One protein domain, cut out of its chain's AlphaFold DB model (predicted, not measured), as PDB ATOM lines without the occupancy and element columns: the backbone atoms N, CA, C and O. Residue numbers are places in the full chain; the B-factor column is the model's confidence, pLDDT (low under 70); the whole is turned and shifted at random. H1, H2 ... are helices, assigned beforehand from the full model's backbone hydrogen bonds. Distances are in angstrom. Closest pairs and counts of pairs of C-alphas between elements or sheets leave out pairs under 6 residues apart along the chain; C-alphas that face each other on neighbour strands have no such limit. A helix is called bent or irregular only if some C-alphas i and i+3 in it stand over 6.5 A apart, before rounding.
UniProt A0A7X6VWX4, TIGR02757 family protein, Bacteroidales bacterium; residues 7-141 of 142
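AT A GLANCE: This is residues 7 to 141 of the 142 residues of the protein "TIGR02757 family protein" of Bacteroidales bacterium (UniProt A0A7X6VWX4). Two groups of crossed helices sit at the two ends of the domain, the pair H1 and H2 at one end and the trio H4, H5 and H6 at the other, with the helix H3 between the two groups in the middle. Two long links join these parts, residues 32 to 52 leading from H2 to H3 and residues 64 to 88 from H3 to H4, and of the first of them residues 33 to 39 stick out as a free loop beyond the end of H2. The printed part has 135 residues with six named helices, H1 to H6 in that order along the chain, and no named strand; the class is all helix, with 69 residues in the named helices. The whole is compact, with a radius of gyration of the C-alphas of 14.8 A, and the C-alphas span 45 by 31 by 24 A along the three main axes.

IN THESE COORDINATES: Find C-alpha 7 at (32.670, 39.401, 35.481); there H1 begins, and it takes residues 7 to 15. After a tight link of 4 residues comes H2, residues 20 to 31, 15.9 A from first to last C-alpha. A long link of 21 residues then brings you to C-alpha 53 at (26.626, 22.813, 31.306), where H3 begins; it takes residues 53 to 63 and is 15.3 A long. A second long link, of 25 residues, leads to H4, residues 89 to 97, 12.4 A long. Ten residues further, over a short link, you meet H5, residues 108 to 121, 20.5 A long. A tight link of 4 residues joins it to H6, residues 126 to 139, 21.7 A long, which ends at C-alpha 139 at (30.900, 12.890, 13.923). H6 is irregular, but only just: C-alphas 128 and 131 are 6.7 A apart.

HOW THE PARTS SIT: Begin with H1 and H2, which touch: their closest C-alphas, those of Gly 13 and Ser 23, are 3.8 A apart. They run opposite ways at a steep tilt of 50 degrees. H3 touches no helix. It is close to H2 but not clearly touching it, with the C-alphas of Leu 24 and Leu 55 closest at 7.7 A, and the two lines are about perpendicular at 77 degrees. H3 is also close to H6 but not clearly touching it; look at the C-alphas of Arg 60 and Val 127, the closest, 7.7 A apart. H6 touches H4, with the C-alphas of Thr 91 and Phe 134 closest at 5.1 A, and their lines are about perpendicular at 84 degrees. H6 also touches H5, about perpendicular at 76 degrees, where residues 115 to 119 of H5 meet residues 126 to 129 of H6; the closest C-alphas, those of Arg 119 and Pro 126, are 5.1 A apart. H4 and H5 are close but not clearly touching, with the C-alphas of Ala 95 and Val 114 closest at 7.4 A. H1 and H2 are each apart from H4, H5 and H6. In H1, H2, H3 and H4 every O i to N i+4 pair is within hydrogen-bond range; in H5 it is 8 of 10 pairs, and in H6 6 of 10.

THE WHOLE: The two C-alphas farthest apart, those of Pro 35 and Glu 140, are 46.1 A from each other, and Pro 35 belongs to the stretch 33 to 39 that stands free. The printed part has no cut. The long links are residues 32 to 52 and residues 64 to 88. The mean pLDDT of the printed part is 94.4; residues 140 to 141 are under 70, and the mean over H6 is 87.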
ATOM      1  N   GLN A   7      31.249  39.688  35.259       97.50
ATOM      2  CA  GLN A   7      32.670  39.401  35.481       97.50
ATOM      3  C   GLN A   7      33.024  39.500  36.963       97.50
ATOM      4  O   GLN A   7      33.499  38.531  37.548       97.50
ATOM      5  N   GLN A   8      32.708  40.642  37.579       97.75
ATOM      6  CA  GLN A   8      33.006  40.887  38.983       97.75
ATOM      7  C   GLN A   8      32.325  39.854  39.890       97.75
ATOM      8  O   GLN A   8      32.955  39.352  40.818       97.75
ATOM      9  N   VAL A   9      31.065  39.488  39.620       97.81
ATOM     10  CA  VAL A   9      30.343  38.466  40.397       97.81
ATOM     11  C   VAL A   9      31.035  37.102  40.320       97.81
ATOM     12  O   VAL A   9      31.275  36.487  41.359       97.81
ATOM     13  N   PHE A  10      31.381  36.626  39.121       98.31
ATOM     14  CA  PHE A  10      32.055  35.336  38.960       98.31
ATOM     15  C   PHE A  10      33.466  35.343  39.569       98.31
ATOM     16  O   PHE A  10      33.820  34.402  40.281       98.31
ATOM     17  N   GLU A  11      34.254  36.398  39.355       98.12
ATOM     18  CA  GLU A  11      35.614  36.516  39.903       98.12
ATOM     19  C   GLU A  11      35.599  36.604  41.438       98.12
ATOM     20  O   GLU A  11      36.362  35.903  42.098       98.12
ATOM     21  N   THR A  12      34.661  37.355  42.025       98.12
ATOM     22  CA  THR A  12      34.477  37.427  43.490       98.12
ATOM     23  C   THR A  12      34.086  36.064  44.056       98.12
ATOM     24  O   THR A  12      34.642  35.599  45.049       98.12
ATOM     25  N   GLY A  13      33.138  35.384  43.406       98.12
ATOM     26  CA  GLY A  13      32.733  34.041  43.804       98.12
ATOM     27  C   GLY A  13      33.882  33.037  43.736       98.12
ATOM     28  O   GLY A  13      33.985  32.183  44.610       98.12
ATOM     29  N   PHE A  14      34.763  33.166  42.738       98.44
ATOM     30  CA  PHE A  14      35.971  32.357  42.627       98.44
ATOM     31  C   PHE A  14      36.965  32.673  43.750       98.44
ATOM     32  O   PHE A  14      37.433  31.753  44.405       98.44
ATOM     33  N   GLN A  15      37.243  33.948  44.035       97.69
ATOM     34  CA  GLN A  15      38.157  34.361  45.111       97.69
ATOM     35  C   GLN A  15      37.728  33.842  46.492       97.69
ATOM     36  O   GLN A  15      38.576  33.505  47.313       97.69
ATOM     37  N   ASN A  16      36.421  33.722  46.737       96.94
ATOM     38  CA  ASN A  16      35.888  33.234  48.011       96.94
ATOM     39  C   ASN A  16      36.161  31.744  48.282       96.94
ATOM     40  O   ASN A  16      36.128  31.328  49.438       96.94
ATOM     41  N   GLY A  17      36.368  30.923  47.248       96.88
ATOM     42  CA  GLY A  17      36.473  29.466  47.405       96.88
ATOM     43  C   GLY A  17      37.425  28.772  46.438       96.88
ATOM     44  O   GLY A  17      37.344  27.551  46.293       96.88
ATOM     45  N   SER A  18      38.270  29.542  45.751       97.19
ATOM     46  CA  SER A  18      39.305  29.123  44.797       97.19
ATOM     47  C   SER A  18      38.858  28.026  43.830       97.19
ATOM     48  O   SER A  18      39.598  27.086  43.559       97.19
ATOM     49  N   SER A  19      37.612  28.093  43.354       98.00
ATOM     50  CA  SER A  19      37.049  27.081  42.454       98.00
ATOM     51  C   SER A  19      35.880  27.623  41.638       98.00
ATOM     52  O   SER A  19      35.079  28.434  42.115       98.00
ATOM     53  N   VAL A  20      35.686  27.103  40.424       98.19
ATOM     54  CA  VAL A  20      34.508  27.448  39.607       98.19
ATOM     55  C   VAL A  20      33.194  27.027  40.279       98.19
ATOM     56  O   VAL A  20      32.182  27.706  40.120       98.19
ATOM     57  N   LYS A  21      33.193  25.975  41.111       98.31
ATOM     58  CA  LYS A  21      32.014  25.594  41.909       98.31
ATOM     59  C   LYS A  21      31.566  26.727  42.832       98.31
ATOM     60  O   LYS A  21      30.388  27.077  42.839       98.31
ATOM     61  N   SER A  22      32.508  27.309  43.581       98.31
ATOM     62  CA  SER A  22      32.234  28.442  44.475       98.31
ATOM     63  C   SER A  22      31.771  29.680  43.701       98.31
ATOM     64  O   SER A  22      30.797  30.323  44.093       98.31
ATOM     65  N   SER A  23      32.370  29.926  42.533       98.31
ATOM     66  CA  SER A  23      31.970  30.987  41.607       98.31
ATOM     67  C   SER A  23      30.514  30.844  41.141       98.31
ATOM     68  O   SER A  23      29.730  31.788  41.243       98.31
ATOM     69  N   LEU A  24      30.110  29.642  40.721       98.38
ATOM     70  CA  LEU A  24      28.745  29.346  40.277       98.38
ATOM     71  C   LEU A  24      27.722  29.413  41.416       98.38
ATOM     72  O   LEU A  24      26.616  29.917  41.212       98.38
ATOM     73  N   ALA A  25      28.075  28.924  42.606       98.19
ATOM     74  CA  ALA A  25      27.219  29.012  43.788       98.19
ATOM     75  C   ALA A  25      26.992  30.476  44.202       98.19
ATOM     76  O   ALA A  25      25.854  30.896  44.424       98.19
ATOM     77  N   TYR A  26      28.059  31.279  44.222       97.94
ATOM     78  CA  TYR A  26      27.973  32.708  44.509       97.94
ATOM     79  C   TYR A  26      27.151  33.451  43.451       97.94
ATOM     80  O   TYR A  26      26.239  34.198  43.804       97.94
ATOM     81  N   PHE A  27      27.390  33.187  42.163       97.38
ATOM     82  CA  PHE A  27      26.571  33.734  41.084       97.38
ATOM     83  C   PHE A  27      25.090  33.391  41.271       97.38
ATOM     84  O   PHE A  27      24.254  34.284  41.216       97.38
ATOM     85  N   HIS A  28      24.752  32.129  41.553       96.12
ATOM     86  CA  HIS A  28      23.366  31.719  41.779       96.12
ATOM     87  C   HIS A  28      22.734  32.451  42.976       96.12
ATOM     88  O   HIS A  28      21.563  32.828  42.918       96.12
ATOM     89  N   LYS A  29      23.493  32.677  44.057       95.00
ATOM     90  CA  LYS A  29      23.042  33.462  45.216       95.00
ATOM     91  C   LYS A  29      22.717  34.907  44.827       95.00
ATOM     92  O   LYS A  29      21.627  35.367  45.149       95.00
ATOM     93  N   ILE A  30      23.630  35.591  44.134       95.19
ATOM     94  CA  ILE A  30      23.449  36.994  43.726       95.19
ATOM     95  C   ILE A  30      22.336  37.123  42.681       95.19
ATOM     96  O   ILE A  30      21.473  37.984  42.790       95.19
ATOM     97  N   PHE A  31      22.285  36.221  41.700       93.31
ATOM     98  CA  PHE A  31      21.291  36.261  40.627       93.31
ATOM     99  C   PHE A  31      19.845  36.171  41.145       93.31
ATOM    100  O   PHE A  31      18.933  36.718  40.529       93.31
ATOM    101  N   PHE A  32      19.627  35.502  42.283       92.75
ATOM    102  CA  PHE A  32      18.317  35.383  42.931       92.75
ATOM    103  C   PHE A  32      18.248  36.076  44.298       92.75
ATOM    104  O   PHE A  32      17.512  35.616  45.180       92.75
ATOM    105  N   GLU A  33      19.004  37.161  44.483       91.38
ATOM    106  CA  GLU A  33      18.876  38.029  45.659       91.38
ATOM    107  C   GLU A  33      17.503  38.717  45.708       91.38
ATOM    108  O   GLU A  33      16.948  38.947  46.781       91.38
ATOM    109  N   MET A  34      16.922  38.984  44.534       87.12
ATOM    110  CA  MET A  34      15.567  39.501  44.397       87.12
ATOM    111  C   MET A  34      14.532  38.359  44.403       87.12
ATOM    112  O   MET A  34      14.803  37.272  43.878       87.12
ATOM    113  N   PRO A  35      13.318  38.583  44.944       83.75
ATOM    114  CA  PRO A  35      12.243  37.592  44.920       83.75
ATOM    115  C   PRO A  35      11.882  37.156  43.490       83.75
ATOM    116  O   PRO A  35      11.737  37.989  42.599       83.75
ATOM    117  N   GLY A  36      11.703  35.849  43.261       79.94
ATOM    118  CA  GLY A  36      11.490  35.325  41.905       79.94
ATOM    119  C   GLY A  36      11.439  33.800  41.817       79.94
ATOM    120  O   GLY A  36      12.170  33.186  41.041       79.94
ATOM    121  N   GLU A  37      10.584  33.146  42.603       80.19
ATOM    122  CA  GLU A  37      10.607  31.679  42.749       80.19
ATOM    123  C   GLU A  37      10.393  30.922  41.425       80.19
ATOM    124  O   GLU A  37      11.012  29.886  41.174       80.19
ATOM    125  N   ARG A  38       9.584  31.484  40.515       83.88
ATOM    126  CA  ARG A  38       9.310  30.889  39.195       83.88
ATOM    127  C   ARG A  38      10.538  30.858  38.283       83.88
ATOM    128  O   ARG A  38      10.608  29.980  37.422       83.88
ATOM    129  N   THR A  39      11.492  31.777  38.460       86.62
ATOM    130  CA  THR A  39      12.681  31.885  37.602       86.62
ATOM    131  C   THR A  39      13.851  31.030  38.077       86.62
ATOM    132  O   THR A  39      14.729  30.712  37.273       86.62
ATOM    133  N   ARG A  40      13.838  30.572  39.338       87.31
ATOM    134  CA  ARG A  40      14.930  29.785  39.946       87.31
ATOM    135  C   ARG A  40      15.294  28.520  39.170       87.31
ATOM    136  O   ARG A  40      16.453  28.141  39.120       87.31
ATOM    137  N   LYS A  41      14.322  27.893  38.503       86.12
ATOM    138  CA  LYS A  41      14.537  26.668  37.712       86.12
ATOM    139  C   LYS A  41      15.340  26.867  36.417       86.12
ATOM    140  O   LYS A  41      15.735  25.881  35.804       86.12
ATOM    141  N   HIS A  42      15.531  28.109  35.964       89.62
ATOM    142  CA  HIS A  42      16.177  28.402  34.677       89.62
ATOM    143  C   HIS A  42      17.691  28.603  34.779       89.62
ATOM    144  O   HIS A  42      18.379  28.529  33.761       89.62
ATOM    145  N   VAL A  43      18.212  28.811  35.989       94.12
ATOM    146  CA  VAL A  43      19.647  28.918  36.253       94.12
ATOM    147  C   VAL A  43      20.070  27.699  37.061       94.12
ATOM    148  O   VAL A  43      19.463  27.361  38.074       94.12
ATOM    149  N   ALA A  44      21.093  26.997  36.581       95.50
ATOM    150  CA  ALA A  44      21.577  25.790  37.234       95.50
ATOM    151  C   ALA A  44      22.149  26.110  38.624       95.50
ATOM    152  O   ALA A  44      22.908  27.063  38.775       95.50
ATOM    153  N   ASN A  45      21.829  25.274  39.615       96.50
ATOM    154  CA  ASN A  45      22.406  25.354  40.953       96.50
ATOM    155  C   ASN A  45      23.331  24.155  41.207       96.50
ATOM    156  O   ASN A  45      22.867  23.021  41.363       96.50
ATOM    157  N   VAL A  46      24.637  24.417  41.269       97.19
ATOM    158  CA  VAL A  46      25.666  23.396  41.523       97.19
ATOM    159  C   VAL A  46      25.615  22.834  42.945       97.19
ATOM    160  O   VAL A  46      25.964  21.674  43.147       97.19
ATOM    161  N   GLU A  47      25.096  23.587  43.921       96.56
ATOM    162  CA  GLU A  47      24.866  23.100  45.290       96.56
ATOM    163  C   GLU A  47      23.754  22.042  45.330       96.56
ATOM    164  O   GLU A  47      23.747  21.162  46.186       96.56
ATOM    165  N   LYS A  48      22.852  22.062  44.340       96.19
ATOM    166  CA  LYS A  48      21.856  21.008  44.094       96.19
ATOM    167  C   LYS A  48      22.345  19.949  43.095       96.19
ATOM    168  O   LYS A  48      21.534  19.248  42.497       96.19
ATOM    169  N   ASN A  49      23.662  19.824  42.912       96.81
ATOM    170  CA  ASN A  49      24.336  18.908  41.985       96.81
ATOM    171  C   ASN A  49      24.016  19.115  40.491       96.81
ATOM    172  O   ASN A  49      24.293  18.226  39.691       96.81
ATOM    173  N   ALA A  50      23.485  20.257  40.046       97.31
ATOM    174  CA  ALA A  50      23.338  20.480  38.604       97.31
ATOM    175  C   ALA A  50      24.718  20.493  37.912       97.31
ATOM    176  O   ALA A  50      25.636  21.146  38.399       97.31
ATOM    177  N   SER A  51      24.865  19.839  36.752       97.38
ATOM    178  CA  SER A  51      26.128  19.849  35.983       97.38
ATOM    179  C   SER A  51      26.513  21.234  35.453       97.38
ATOM    180  O   SER A  51      27.645  21.447  35.038       97.38
ATOM    181  N   ALA A  52      25.556  22.169  35.438       97.81
ATOM    182  CA  ALA A  52      25.738  23.558  35.030       97.81
ATOM    183  C   ALA A  52      26.348  23.750  33.628       97.81
ATOM    184  O   ALA A  52      26.939  24.792  33.362       97.81
ATOM    185  N   LYS A  53      26.118  22.804  32.697       97.12
ATOM    186  CA  LYS A  53      26.626  22.813  31.306       97.12
ATOM    187  C   LYS A  53      26.711  24.212  30.682       97.12
ATOM    188  O   LYS A  53      27.760  24.614  30.196       97.12
ATOM    189  N   ARG A  54      25.593  24.949  30.671       97.38
ATOM    190  CA  ARG A  54      25.500  26.268  30.019       97.38
ATOM    191  C   ARG A  54      26.374  27.325  30.692       97.38
ATOM    192  O   ARG A  54      26.964  28.138  29.995       97.38
ATOM    193  N   LEU A  55      26.464  27.306  32.020       98.25
ATOM    194  CA  LEU A  55      27.312  28.241  32.757       98.25
ATOM    195  C   LEU A  55      28.794  27.879  32.603       98.25
ATOM    196  O   LEU A  55      29.613  28.774  32.440       98.25
ATOM    197  N   ASN A  56      29.123  26.586  32.554       98.50
ATOM    198  CA  ASN A  56      30.477  26.126  32.237       98.50
ATOM    199  C   ASN A  56      30.897  26.535  30.812       98.50
ATOM    200  O   ASN A  56      32.002  27.036  30.639       98.50
ATOM    201  N   MET A  57      30.010  26.411  29.808       97.69
ATOM    202  CA  MET A  57      30.258  26.932  28.448       97.69
ATOM    203  C   MET A  57      30.503  28.437  28.462       97.69
ATOM    204  O   MET A  57      31.445  28.919  27.845       97.69
ATOM    205  N   PHE A  58      29.649  29.178  29.171       98.25
ATOM    206  CA  PHE A  58      29.772  30.625  29.266       98.25
ATOM    207  C   PHE A  58      31.115  31.028  29.885       98.25
ATOM    208  O   PHE A  58      31.840  31.820  29.293       98.25
ATOM    209  N   LEU A  59      31.496  30.433  31.019       98.38
ATOM    210  CA  LEU A  59      32.796  30.689  31.640       98.38
ATOM    211  C   LEU A  59      33.958  30.299  30.729       98.38
ATOM    212  O   LEU A  59      34.928  31.047  30.649       98.38
ATOM    213  N   ARG A  60      33.848  29.184  29.999       97.88
ATOM    214  CA  ARG A  60      34.849  28.792  29.007       97.88
ATOM    215  C   ARG A  60      35.047  29.892  27.960       97.88
ATOM    216  O   ARG A  60      36.181  30.312  27.774       97.88
ATOM    217  N   TRP A  61      33.977  30.404  27.352       97.62
ATOM    218  CA  TRP A  61      34.074  31.492  26.372       97.62
ATOM    219  C   TRP A  61      34.651  32.778  26.961       97.62
ATOM    220  O   TRP A  61      35.427  33.459  26.301       97.62
ATOM    221  N   MET A  62      34.274  33.133  28.190       98.38
ATOM    222  CA  MET A  62      34.714  34.395  28.785       98.38
ATOM    223  C   MET A  62      36.162  34.351  29.284       98.38
ATOM    224  O   MET A  62      36.841  35.368  29.210       98.38
ATOM    225  N   VAL A  63      36.637  33.210  29.789       98.19
ATOM    226  CA  VAL A  63      37.942  33.083  30.468       98.19
ATOM    227  C   VAL A  63      39.020  32.499  29.558       98.19
ATOM    228  O   VAL A  63      40.147  32.994  29.521       98.19
ATOM    229  N   ARG A  64      38.704  31.427  28.825       97.50
ATOM    230  CA  ARG A  64      39.659  30.790  27.915       97.50
ATOM    231  C   ARG A  64      39.837  31.677  26.689       97.50
ATOM    232  O   ARG A  64      38.893  32.312  26.237       97.50
ATOM    233  N   SER A  65      41.046  31.715  26.148       95.00
ATOM    234  CA  SER A  65      41.347  32.368  24.874       95.00
ATOM    235  C   SER A  65      41.800  31.292  23.902       95.00
ATOM    236  O   SER A  65      42.647  30.470  24.256       95.00
ATOM    237  N   ASP A  66      41.262  31.292  22.687       89.50
ATOM    238  CA  ASP A  66      41.743  30.426  21.611       89.50
ATOM    239  C   ASP A  66      42.203  31.235  20.390       89.50
ATOM    240  O   ASP A  66      42.055  32.454  20.328       89.50
ATOM    241  N   ASN A  67      42.811  30.548  19.422       89.19
ATOM    242  CA  ASN A  67      43.264  31.133  18.160       89.19
ATOM    243  C   ASN A  67      42.257  30.953  17.010       89.19
ATOM    244  O   ASN A  67      42.619  31.133  15.850       89.19
ATOM    245  N   ARG A  68      41.019  30.542  17.313       87.44
ATOM    246  CA  ARG A  68      39.967  30.240  16.326       87.44
ATOM    247  C   ARG A  68      38.759  31.170  16.450       87.44
ATOM    248  O   ARG A  68      37.857  31.085  15.623       87.44
ATOM    249  N   GLY A  69      38.750  32.049  17.451       86.38
ATOM    250  CA  GLY A  69      37.709  33.043  17.683       86.38
ATOM    251  C   GLY A  69      36.455  32.495  18.364       86.38
ATOM    252  O   GLY A  69      35.427  33.166  18.314       86.38
ATOM    253  N   VAL A  70      36.504  31.299  18.971       91.62
ATOM    254  CA  VAL A  70      35.347  30.742  19.702       91.62
ATOM    255  C   VAL A  70      35.375  31.171  21.165       91.62
ATOM    256  O   VAL A  70      34.358  31.623  21.689       91.62
ATOM    257  N   ASP A  71      36.527  31.045  21.821       96.31
ATOM    258  CA  ASP A  71      36.716  31.482  23.201       96.31
ATOM    259  C   ASP A  71      37.290  32.919  23.231       96.31
ATOM    260  O   ASP A  71      38.398  33.168  22.749       96.31
ATOM    261  N   PHE A  72      36.525  33.873  23.782       96.12
ATOM    262  CA  PHE A  72      36.811  35.314  23.748       96.12
ATOM    263  C   PHE A  72      37.977  35.746  24.647       96.12
ATOM    264  O   PHE A  72      38.663  36.716  24.332       96.12
ATOM    265  N   GLY A  73      38.182  35.082  25.789       96.62
ATOM    266  CA  GLY A  73      39.299  35.361  26.700       96.62
ATOM    267  C   GLY A  73      39.301  36.764  27.320       96.62
ATOM    268  O   GLY A  73      40.368  37.330  27.572       96.62
ATOM    269  N   LEU A  74      38.117  37.341  27.536       97.12
ATOM    270  CA  LEU A  74      37.932  38.693  28.069       97.12
ATOM    271  C   LEU A  74      38.192  38.783  29.581       97.12
ATOM    272  O   LEU A  74      38.560  39.846  30.075       97.12
ATOM    273  N   TRP A  75      37.977  37.699  30.323       97.88
ATOM    274  CA  TRP A  75      38.078  37.665  31.784       97.88
ATOM    275  C   TRP A  75      39.390  37.020  32.217       97.88
ATOM    276  O   TRP A  75      39.797  35.991  31.679       97.88
ATOM    277  N   ARG A  76      40.058  37.627  33.203       96.50
ATOM    278  CA  ARG A  76      41.404  37.223  33.655       96.50
ATOM    279  C   ARG A  76      41.470  36.846  35.136       96.50
ATOM    280  O   ARG A  76      42.491  36.321  35.561       96.50
ATOM    281  N   GLY A  77      40.409  37.073  35.916       97.25
ATOM    282  CA  GLY A  77      40.382  36.762  37.349       97.25
ATOM    283  C   GLY A  77      40.089  35.298  37.698       97.25
ATOM    284  O   GLY A  77      40.059  34.959  38.878       97.25
ATOM    285  N   ILE A  78      39.875  34.428  36.704       98.44
ATOM    286  CA  ILE A  78      39.710  32.977  36.881       98.44
ATOM    287  C   ILE A  78      40.778  32.267  36.031       98.44
ATOM    288  O   ILE A  78      40.890  32.580  34.844       98.44
ATOM    289  N   PRO A  79      41.561  31.319  36.578       98.06
ATOM    290  CA  PRO A  79      42.540  30.568  35.797       98.06
ATOM    291  C   PRO A  79      41.861  29.606  34.813       98.06
ATOM    292  O   PRO A  79      40.857  28.973  35.140       98.06
ATOM    293  N   VAL A  80      42.452  29.414  33.630       98.00
ATOM    294  CA  VAL A  80      41.951  28.444  32.634       98.00
ATOM    295  C   VAL A  80      41.975  27.007  33.181       98.00
ATOM    296  O   VAL A  80      41.052  26.238  32.915       98.00
ATOM    297  N   SER A  81      42.963  26.672  34.016       98.00
ATOM    298  CA  SER A  81      43.100  25.374  34.696       98.00
ATOM    299  C   SER A  81      41.925  25.028  35.624       98.00
ATOM    300  O   SER A  81      41.664  23.854  35.911       98.00
ATOM    301  N   GLU A  82      41.194  26.048  36.077       98.19
ATOM    302  CA  GLU A  82      40.057  25.921  36.988       98.19
ATOM    303  C   GLU A  82      38.716  25.786  36.271       98.19
ATOM    304  O   GLU A  82      37.708  25.447  36.898       98.19
ATOM    305  N   LEU A  83      38.683  26.023  34.956       98.50
ATOM    306  CA  LEU A  83      37.472  25.860  34.167       98.50
ATOM    307  C   LEU A  83      36.970  24.420  34.222       98.50
ATOM    308  O   LEU A  83      37.731  23.464  34.356       98.50
ATOM    309  N   MET A  84      35.654  24.274  34.100       98.50
ATOM    310  CA  MET A  84      34.964  22.995  34.230       98.50
ATOM    311  C   MET A  84      34.348  22.594  32.895       98.50
ATOM    312  O   MET A  84      33.813  23.439  32.175       98.50
ATOM    313  N   LEU A  85      34.395  21.299  32.571       98.06
ATOM    314  CA  LEU A  85      33.845  20.779  31.323       98.06
ATOM    315  C   LEU A  85      32.335  21.095  31.232       98.06
ATOM    316  O   LEU A  85      31.586  20.844  32.188       98.06
ATOM    317  N   PRO A  86      31.844  21.601  30.093       97.50
ATOM    318  CA  PRO A  86      30.422  21.792  29.840       97.50
ATOM    319  C   PRO A  86      29.747  20.454  29.507       97.50
ATOM    320  O   PRO A  86      29.284  20.206  28.396       97.50
ATOM    321  N   LEU A  87      29.668  19.580  30.510       97.25
ATOM    322  CA  LEU A  87      29.212  18.203  30.365       97.25
ATOM    323  C   LEU A  87      27.742  18.120  29.923       97.25
ATOM    324  O   LEU A  87      26.824  18.504  30.658       97.25
ATOM    325  N   ASP A  88      27.519  17.543  28.745       94.38
ATOM    326  CA  ASP A  88      26.197  17.179  28.240       94.38
ATOM    327  C   ASP A  88      26.029  15.670  28.029       94.38
ATOM    328  O   ASP A  88      26.888  14.870  28.397       94.38
ATOM    329  N   VAL A  89      24.873  15.269  27.492       92.62
ATOM    330  CA  VAL A  89      24.544  13.854  27.285       92.62
ATOM    331  C   VAL A  89      25.524  13.176  26.332       92.62
ATOM    332  O   VAL A  89      26.021  12.103  26.664       92.62
ATOM    333  N   HIS A  90      25.841  13.798  25.197       91.94
ATOM    334  CA  HIS A  90      26.743  13.215  24.204       91.94
ATOM    335  C   HIS A  90      28.175  13.160  24.731       91.94
ATOM    336  O   HIS A  90      28.774  12.091  24.765       91.94
ATOM    337  N   THR A  91      28.668  14.278  25.259       93.56
ATOM    338  CA  THR A  91      30.004  14.407  25.853       93.56
ATOM    339  C   THR A  91      30.200  13.407  26.991       93.56
ATOM    340  O   THR A  91      31.217  12.719  27.054       93.56
ATOM    341  N   GLY A  92      29.202  13.263  27.869       95.88
ATOM    342  CA  GLY A  92      29.241  12.289  28.957       95.88
ATOM    343  C   GLY A  92      29.229  10.842  28.469       95.88
ATOM    344  O   GLY A  92      29.912  10.000  29.046       95.88
ATOM    345  N   ASN A  93      28.494  10.532  27.399       94.88
ATOM    346  CA  ASN A  93      28.503   9.195  26.805       94.88
ATOM    347  C   ASN A  93      29.859   8.869  26.178       94.88
ATOM    348  O   ASN A  93      30.402   7.800  26.453       94.88
ATOM    349  N   THR A  94      30.434   9.799  25.414       95.12
ATOM    350  CA  THR A  94      31.786   9.663  24.863       95.12
ATOM    351  C   THR A  94      32.810   9.457  25.979       95.12
ATOM    352  O   THR A  94      33.573   8.496  25.943       95.12
ATOM    353  N   ALA A  95      32.781  10.287  27.028       96.44
ATOM    354  CA  ALA A  95      33.690  10.167  28.169       96.44
ATOM    355  C   ALA A  95      33.580   8.803  28.876       96.44
ATOM    356  O   ALA A  95      34.600   8.233  29.263       96.44
ATOM    357  N   ARG A  96      32.368   8.241  29.003       96.62
ATOM    358  CA  ARG A  96      32.156   6.892  29.562       96.62
ATOM    359  C   ARG A  96      32.725   5.793  28.681       96.62
ATOM    360  O   ARG A  96      33.395   4.902  29.190       96.62
ATOM    361  N   LYS A  97      32.488   5.863  27.371       94.94
ATOM    362  CA  LYS A  97      33.036   4.897  26.406       94.94
ATOM    363  C   LYS A  97      34.566   4.909  26.395       94.94
ATOM    364  O   LYS A  97      35.179   3.858  26.269       94.94
ATOM    365  N   LEU A  98      35.169   6.080  26.604       95.12
ATOM    366  CA  LEU A  98      36.619   6.253  26.736       95.12
ATOM    367  C   LEU A  98      37.166   5.911  28.137       95.12
ATOM    368  O   LEU A  98      38.366   6.018  28.362       95.12
ATOM    369  N   GLY A  99      36.313   5.540  29.100       95.75
ATOM    370  CA  GLY A  99      36.726   5.229  30.473       95.75
ATOM    371  C   GLY A  99      37.143   6.441  31.322       95.75
ATOM    372  O   GLY A  99      37.658   6.259  32.423       95.75
ATOM    373  N   LEU A 100      36.906   7.667  30.841       97.00
ATOM    374  CA  LEU A 100      37.217   8.924  31.538       97.00
ATOM    375  C   LEU A 100      36.181   9.288  32.609       97.00
ATOM    376  O   LEU A 100      36.464  10.087  33.496       97.00
ATOM    377  N   LEU A 101      34.972   8.737  32.498       97.88
ATOM    378  CA  LEU A 101      33.855   8.972  33.408       97.88
ATOM    379  C   LEU A 101      33.178   7.640  33.729       97.88
ATOM    380  O   LEU A 101      32.781   6.920  32.818       97.88
ATOM    381  N   LYS A 102      32.992   7.307  35.005       97.88
ATOM    382  CA  LYS A 102      32.273   6.098  35.442       97.88
ATOM    383  C   LYS A 102      30.867   6.425  35.924       97.88
ATOM    384  O   LYS A 102      29.952   5.617  35.750       97.88
ATOM    385  N   ARG A 103      30.652   7.608  36.511       97.81
ATOM    386  CA  ARG A 103      29.332   8.014  37.005       97.81
ATOM    387  C   ARG A 103      28.286   8.048  35.889       97.81
ATOM    388  O   ARG A 103      28.472   8.660  34.837       97.81
ATOM    389  N   ARG A 104      27.132   7.421  36.144       95.50
ATOM    390  CA  ARG A 104      26.022   7.325  35.178       95.50
ATOM    391  C   ARG A 104      25.241   8.631  35.021       95.50
ATOM    392  O   ARG A 104      24.767   8.930  33.932       95.50
ATOM    393  N   GLN A 105      25.065   9.387  36.102       96.44
ATOM    394  CA  GLN A 105      24.350  10.665  36.078       96.44
ATOM    395  C   GLN A 105      25.222  11.763  35.461       96.44
ATOM    396  O   GLN A 105      26.432  11.768  35.657       96.44
ATOM    397  N   ASN A 106      24.605  12.712  34.756       96.31
ATOM    398  CA  ASN A 106      25.266  13.936  34.296       96.31
ATOM    399  C   ASN A 106      24.997  15.059  35.301       96.31
ATOM    400  O   ASN A 106      24.163  15.933  35.068       96.31
ATOM    401  N   ASP A 107      25.666  14.993  36.443       97.81
ATOM    402  CA  ASP A 107      25.543  15.948  37.541       97.81
ATOM    403  C   ASP A 107      26.906  16.573  37.867       97.81
ATOM    404  O   ASP A 107      27.905  16.289  37.208       97.81
ATOM    405  N   TRP A 108      26.959  17.458  38.860       98.50
ATOM    406  CA  TRP A 108      28.202  18.152  39.203       98.50
ATOM    407  C   TRP A 108      29.344  17.193  39.573       98.50
ATOM    408  O   TRP A 108      30.490  17.426  39.199       98.50
ATOM    409  N   LYS A 109      29.034  16.070  40.228       98.44
ATOM    410  CA  LYS A 109      30.035  15.052  40.579       98.44
ATOM    411  C   LYS A 109      30.636  14.396  39.338       98.44
ATOM    412  O   LYS A 109      31.823  14.106  39.327       98.44
ATOM    413  N   ALA A 110      29.841  14.191  38.286       98.50
ATOM    414  CA  ALA A 110      30.356  13.705  37.009       98.50
ATOM    415  C   ALA A 110      31.276  14.729  36.328       98.50
ATOM    416  O   ALA A 110      32.258  14.340  35.703       98.50
ATOM    417  N   VAL A 111      30.983  16.029  36.466       98.56
ATOM    418  CA  VAL A 111      31.881  17.096  35.996       98.56
ATOM    419  C   VAL A 111      33.202  17.056  36.767       98.56
ATOM    420  O   VAL A 111      34.259  17.090  36.153       98.56
ATOM    421  N   GLU A 112      33.161  16.948  38.097       98.50
ATOM    422  CA  GLU A 112      34.367  16.831  38.930       98.50
ATOM    423  C   GLU A 112      35.199  15.591  38.557       98.50
ATOM    424  O   GLU A 112      36.401  15.716  38.334       98.50
ATOM    425  N   GLU A 113      34.557  14.427  38.403       98.50
ATOM    426  CA  GLU A 113      35.210  13.159  38.047       98.50
ATOM    427  C   GLU A 113      35.919  13.227  36.688       98.50
ATOM    428  O   GLU A 113      37.104  12.908  36.586       98.50
ATOM    429  N   VAL A 114      35.225  13.680  35.634       98.25
ATOM    430  CA  VAL A 114      35.849  13.771  34.306       98.25
ATOM    431  C   VAL A 114      36.974  14.807  34.302       98.25
ATOM    432  O   VAL A 114      38.018  14.582  33.694       98.25
ATOM    433  N   MET A 115      36.808  15.923  35.019       98.38
ATOM    434  CA  MET A 115      37.830  16.966  35.107       98.38
ATOM    435  C   MET A 115      39.086  16.497  35.837       98.38
ATOM    436  O   MET A 115      40.180  16.914  35.461       98.38
ATOM    437  N   GLU A 116      38.967  15.617  36.833       98.19
ATOM    438  CA  GLU A 116      40.130  14.993  37.467       98.19
ATOM    439  C   GLU A 116      40.981  14.236  36.438       98.19
ATOM    440  O   GLU A 116      42.201  14.386  36.413       98.19
ATOM    441  N   MET A 117      40.341  13.487  35.536       98.00
ATOM    442  CA  MET A 117      41.036  12.781  34.461       98.00
ATOM    443  C   MET A 117      41.630  13.744  33.431       98.00
ATOM    444  O   MET A 117      42.792  13.597  33.060       98.00
ATOM    445  N   LEU A 118      40.877  14.758  32.996       97.94
ATOM    446  CA  LEU A 118      41.352  15.725  31.999       97.94
ATOM    447  C   LEU A 118      42.563  16.534  32.484       97.94
ATOM    448  O   LEU A 118      43.488  16.771  31.704       97.94
ATOM    449  N   ARG A 119      42.614  16.884  33.776       97.88
ATOM    450  CA  ARG A 119      43.766  17.574  34.383       97.88
ATOM    451  C   ARG A 119      45.046  16.741  34.375       97.88
ATOM    452  O   ARG A 119      46.125  17.318  34.329       97.88
ATOM    453  N   ARG A 120      44.954  15.405  34.358       97.62
ATOM    454  CA  ARG A 120      46.137  14.532  34.215       97.62
ATOM    455  C   ARG A 120      46.765  14.634  32.823       97.62
ATOM    456  O   ARG A 120      47.960  14.408  32.688       97.62
ATOM    457  N   PHE A 121      45.976  14.972  31.800       96.62
ATOM    458  CA  PHE A 121      46.462  15.127  30.425       96.62
ATOM    459  C   PHE A 121      46.873  16.566  30.099       96.62
ATOM    460  O   PHE A 121      47.810  16.785  29.334       96.62
ATOM    461  N   ALA A 122      46.160  17.551  30.646       96.56
ATOM    462  CA  ALA A 122      46.447  18.964  30.441       96.56
ATOM    463  C   ALA A 122      46.111  19.766  31.708       96.56
ATOM    464  O   ALA A 122      44.983  20.242  31.833       96.56
ATOM    465  N   PRO A 123      47.061  19.922  32.645       97.31
ATOM    466  CA  PRO A 123      46.802  20.623  33.902       97.31
ATOM    467  C   PRO A 123      46.493  22.115  33.700       97.31
ATOM    468  O   PRO A 123      45.632  22.650  34.392       97.31
ATOM    469  N   ASP A 124      47.125  22.762  32.718       97.75
ATOM    470  CA  ASP A 124      46.989  24.211  32.495       97.75
ATOM    471  C   ASP A 124      45.719  24.599  31.715       97.75
ATOM    472  O   ASP A 124      45.212  25.712  31.846       97.75
ATOM    473  N   ASP A 125      45.195  23.681  30.897       97.12
ATOM    474  CA  ASP A 125      43.978  23.872  30.097       97.12
ATOM    475  C   ASP A 125      43.250  22.531  29.885       97.12
ATOM    476  O   ASP A 125      43.295  21.946  28.795       97.12
ATOM    477  N   PRO A 126      42.597  21.993  30.931       97.06
ATOM    478  CA  PRO A 126      41.895  20.714  30.858       97.06
ATOM    479  C   PRO A 126      40.620  20.788  30.007       97.06
ATOM    480  O   PRO A 126      40.206  19.790  29.417       97.06
ATOM    481  N   VAL A 127      39.989  21.961  29.896       96.81
ATOM    482  CA  VAL A 127      38.730  22.125  29.150       96.81
ATOM    483  C   VAL A 127      38.917  22.191  27.634       96.81
ATOM    484  O   VAL A 127      37.933  22.078  26.905       96.81
ATOM    485  N   LYS A 128      40.156  22.269  27.124       94.69
ATOM    486  CA  LYS A 128      40.436  22.161  25.678       94.69
ATOM    487  C   LYS A 128      39.893  20.878  25.041       94.69
ATOM    488  O   LYS A 128      39.622  20.854  23.841       94.69
ATOM    489  N   TYR A 129      39.734  19.815  25.834       95.31
ATOM    490  CA  TYR A 129      39.207  18.529  25.378       95.31
ATOM    491  C   TYR A 129      37.697  18.535  25.126       95.31
ATOM    492  O   TYR A 129      37.194  17.572  24.554       95.31
ATOM    493  N   ASP A 130      36.982  19.605  25.483       93.62
ATOM    494  CA  ASP A 130      35.549  19.737  25.217       93.62
ATOM    495  C   ASP A 130      35.212  19.510  23.738       93.62
ATOM    496  O   ASP A 130      34.410  18.641  23.402       93.62
ATOM    497  N   PHE A 131      35.925  20.185  22.830       88.44
ATOM    498  CA  PHE A 131      35.732  19.987  21.392       88.44
ATOM    499  C   PHE A 131      36.002  18.553  20.933       88.44
ATOM    500  O   PHE A 131      35.292  18.058  20.062       88.44
ATOM    501  N   ALA A 132      37.013  17.886  21.496       89.88
ATOM    502  CA  ALA A 132      37.351  16.518  21.119       89.88
ATOM    503  C   ALA A 132      36.273  15.531  21.592       89.88
ATOM    504  O   ALA A 132      35.796  14.717  20.807       89.88
ATOM    505  N   LEU A 133      35.843  15.637  22.853       89.50
ATOM    506  CA  LEU A 133      34.811  14.769  23.424       89.50
ATOM    507  C   LEU A 133      33.448  14.980  22.754       89.50
ATOM    508  O   LEU A 133      32.731  14.010  22.494       89.50
ATOM    509  N   PHE A 134      33.108  16.231  22.439       86.50
ATOM    510  CA  PHE A 134      31.901  16.560  21.691       86.50
ATOM    511  C   PHE A 134      31.985  16.065  20.239       86.50
ATOM    512  O   PHE A 134      31.076  15.387  19.763       86.50
ATOM    513  N   GLY A 135      33.092  16.353  19.547       82.12
ATOM    514  CA  GLY A 135      33.294  16.004  18.142       82.12
ATOM    515  C   GLY A 135      33.264  14.498  17.889       82.12
ATOM    516  O   GLY A 135      32.549  14.051  16.997       82.12
ATOM    517  N   LEU A 136      33.944  13.704  18.723       81.19
ATOM    518  CA  LEU A 136      33.900  12.238  18.638       81.19
ATOM    519  C   LEU A 136      32.465  11.701  18.754       81.19
ATOM    520  O   LEU A 136      32.071  10.812  18.006       81.19
ATOM    521  N   GLY A 137      31.653  12.268  19.652       74.44
ATOM    522  CA  GLY A 137      30.270  11.823  19.841       74.44
ATOM    523  C   GLY A 137      29.338  12.170  18.675       74.44
ATOM    524  O   GLY A 137      28.407  11.418  18.393       74.44
ATOM    525  N   VAL A 138      29.563  13.305  18.007       73.44
ATOM    526  CA  VAL A 138      28.692  13.790  16.921       73.44
ATOM    527  C   VAL A 138      29.102  13.228  15.560       73.44
ATOM    528  O   VAL A 138      28.232  12.856  14.775       73.44
ATOM    529  N   PHE A 139      30.402  13.165  15.272       71.06
ATOM    530  CA  PHE A 139      30.900  12.890  13.923       71.06
ATOM    531  C   PHE A 139      31.309  11.430  13.708       71.06
ATOM    532  O   PHE A 139      31.086  10.901  12.624       71.06
ATOM    533  N   GLU A 140      31.814  10.746  14.736       69.31
ATOM    534  CA  GLU A 140      32.373   9.391  14.586       69.31
ATOM    535  C   GLU A 140      31.365   8.265  14.887       69.31
ATOM    536  O   GLU A 140      31.737   7.096  14.921       69.31
ATOM    537  N   LYS A 141      30.078   8.584  15.128       63.44
ATOM    538  CA  LYS A 141      29.057   7.630  15.634       63.44
ATOM    539  C   LYS A 141      29.579   6.781  16.813       63.44
ATOM    540  O   LYS A 141      29.244   5.599  16.925       63.44
TER     541      LYS A 141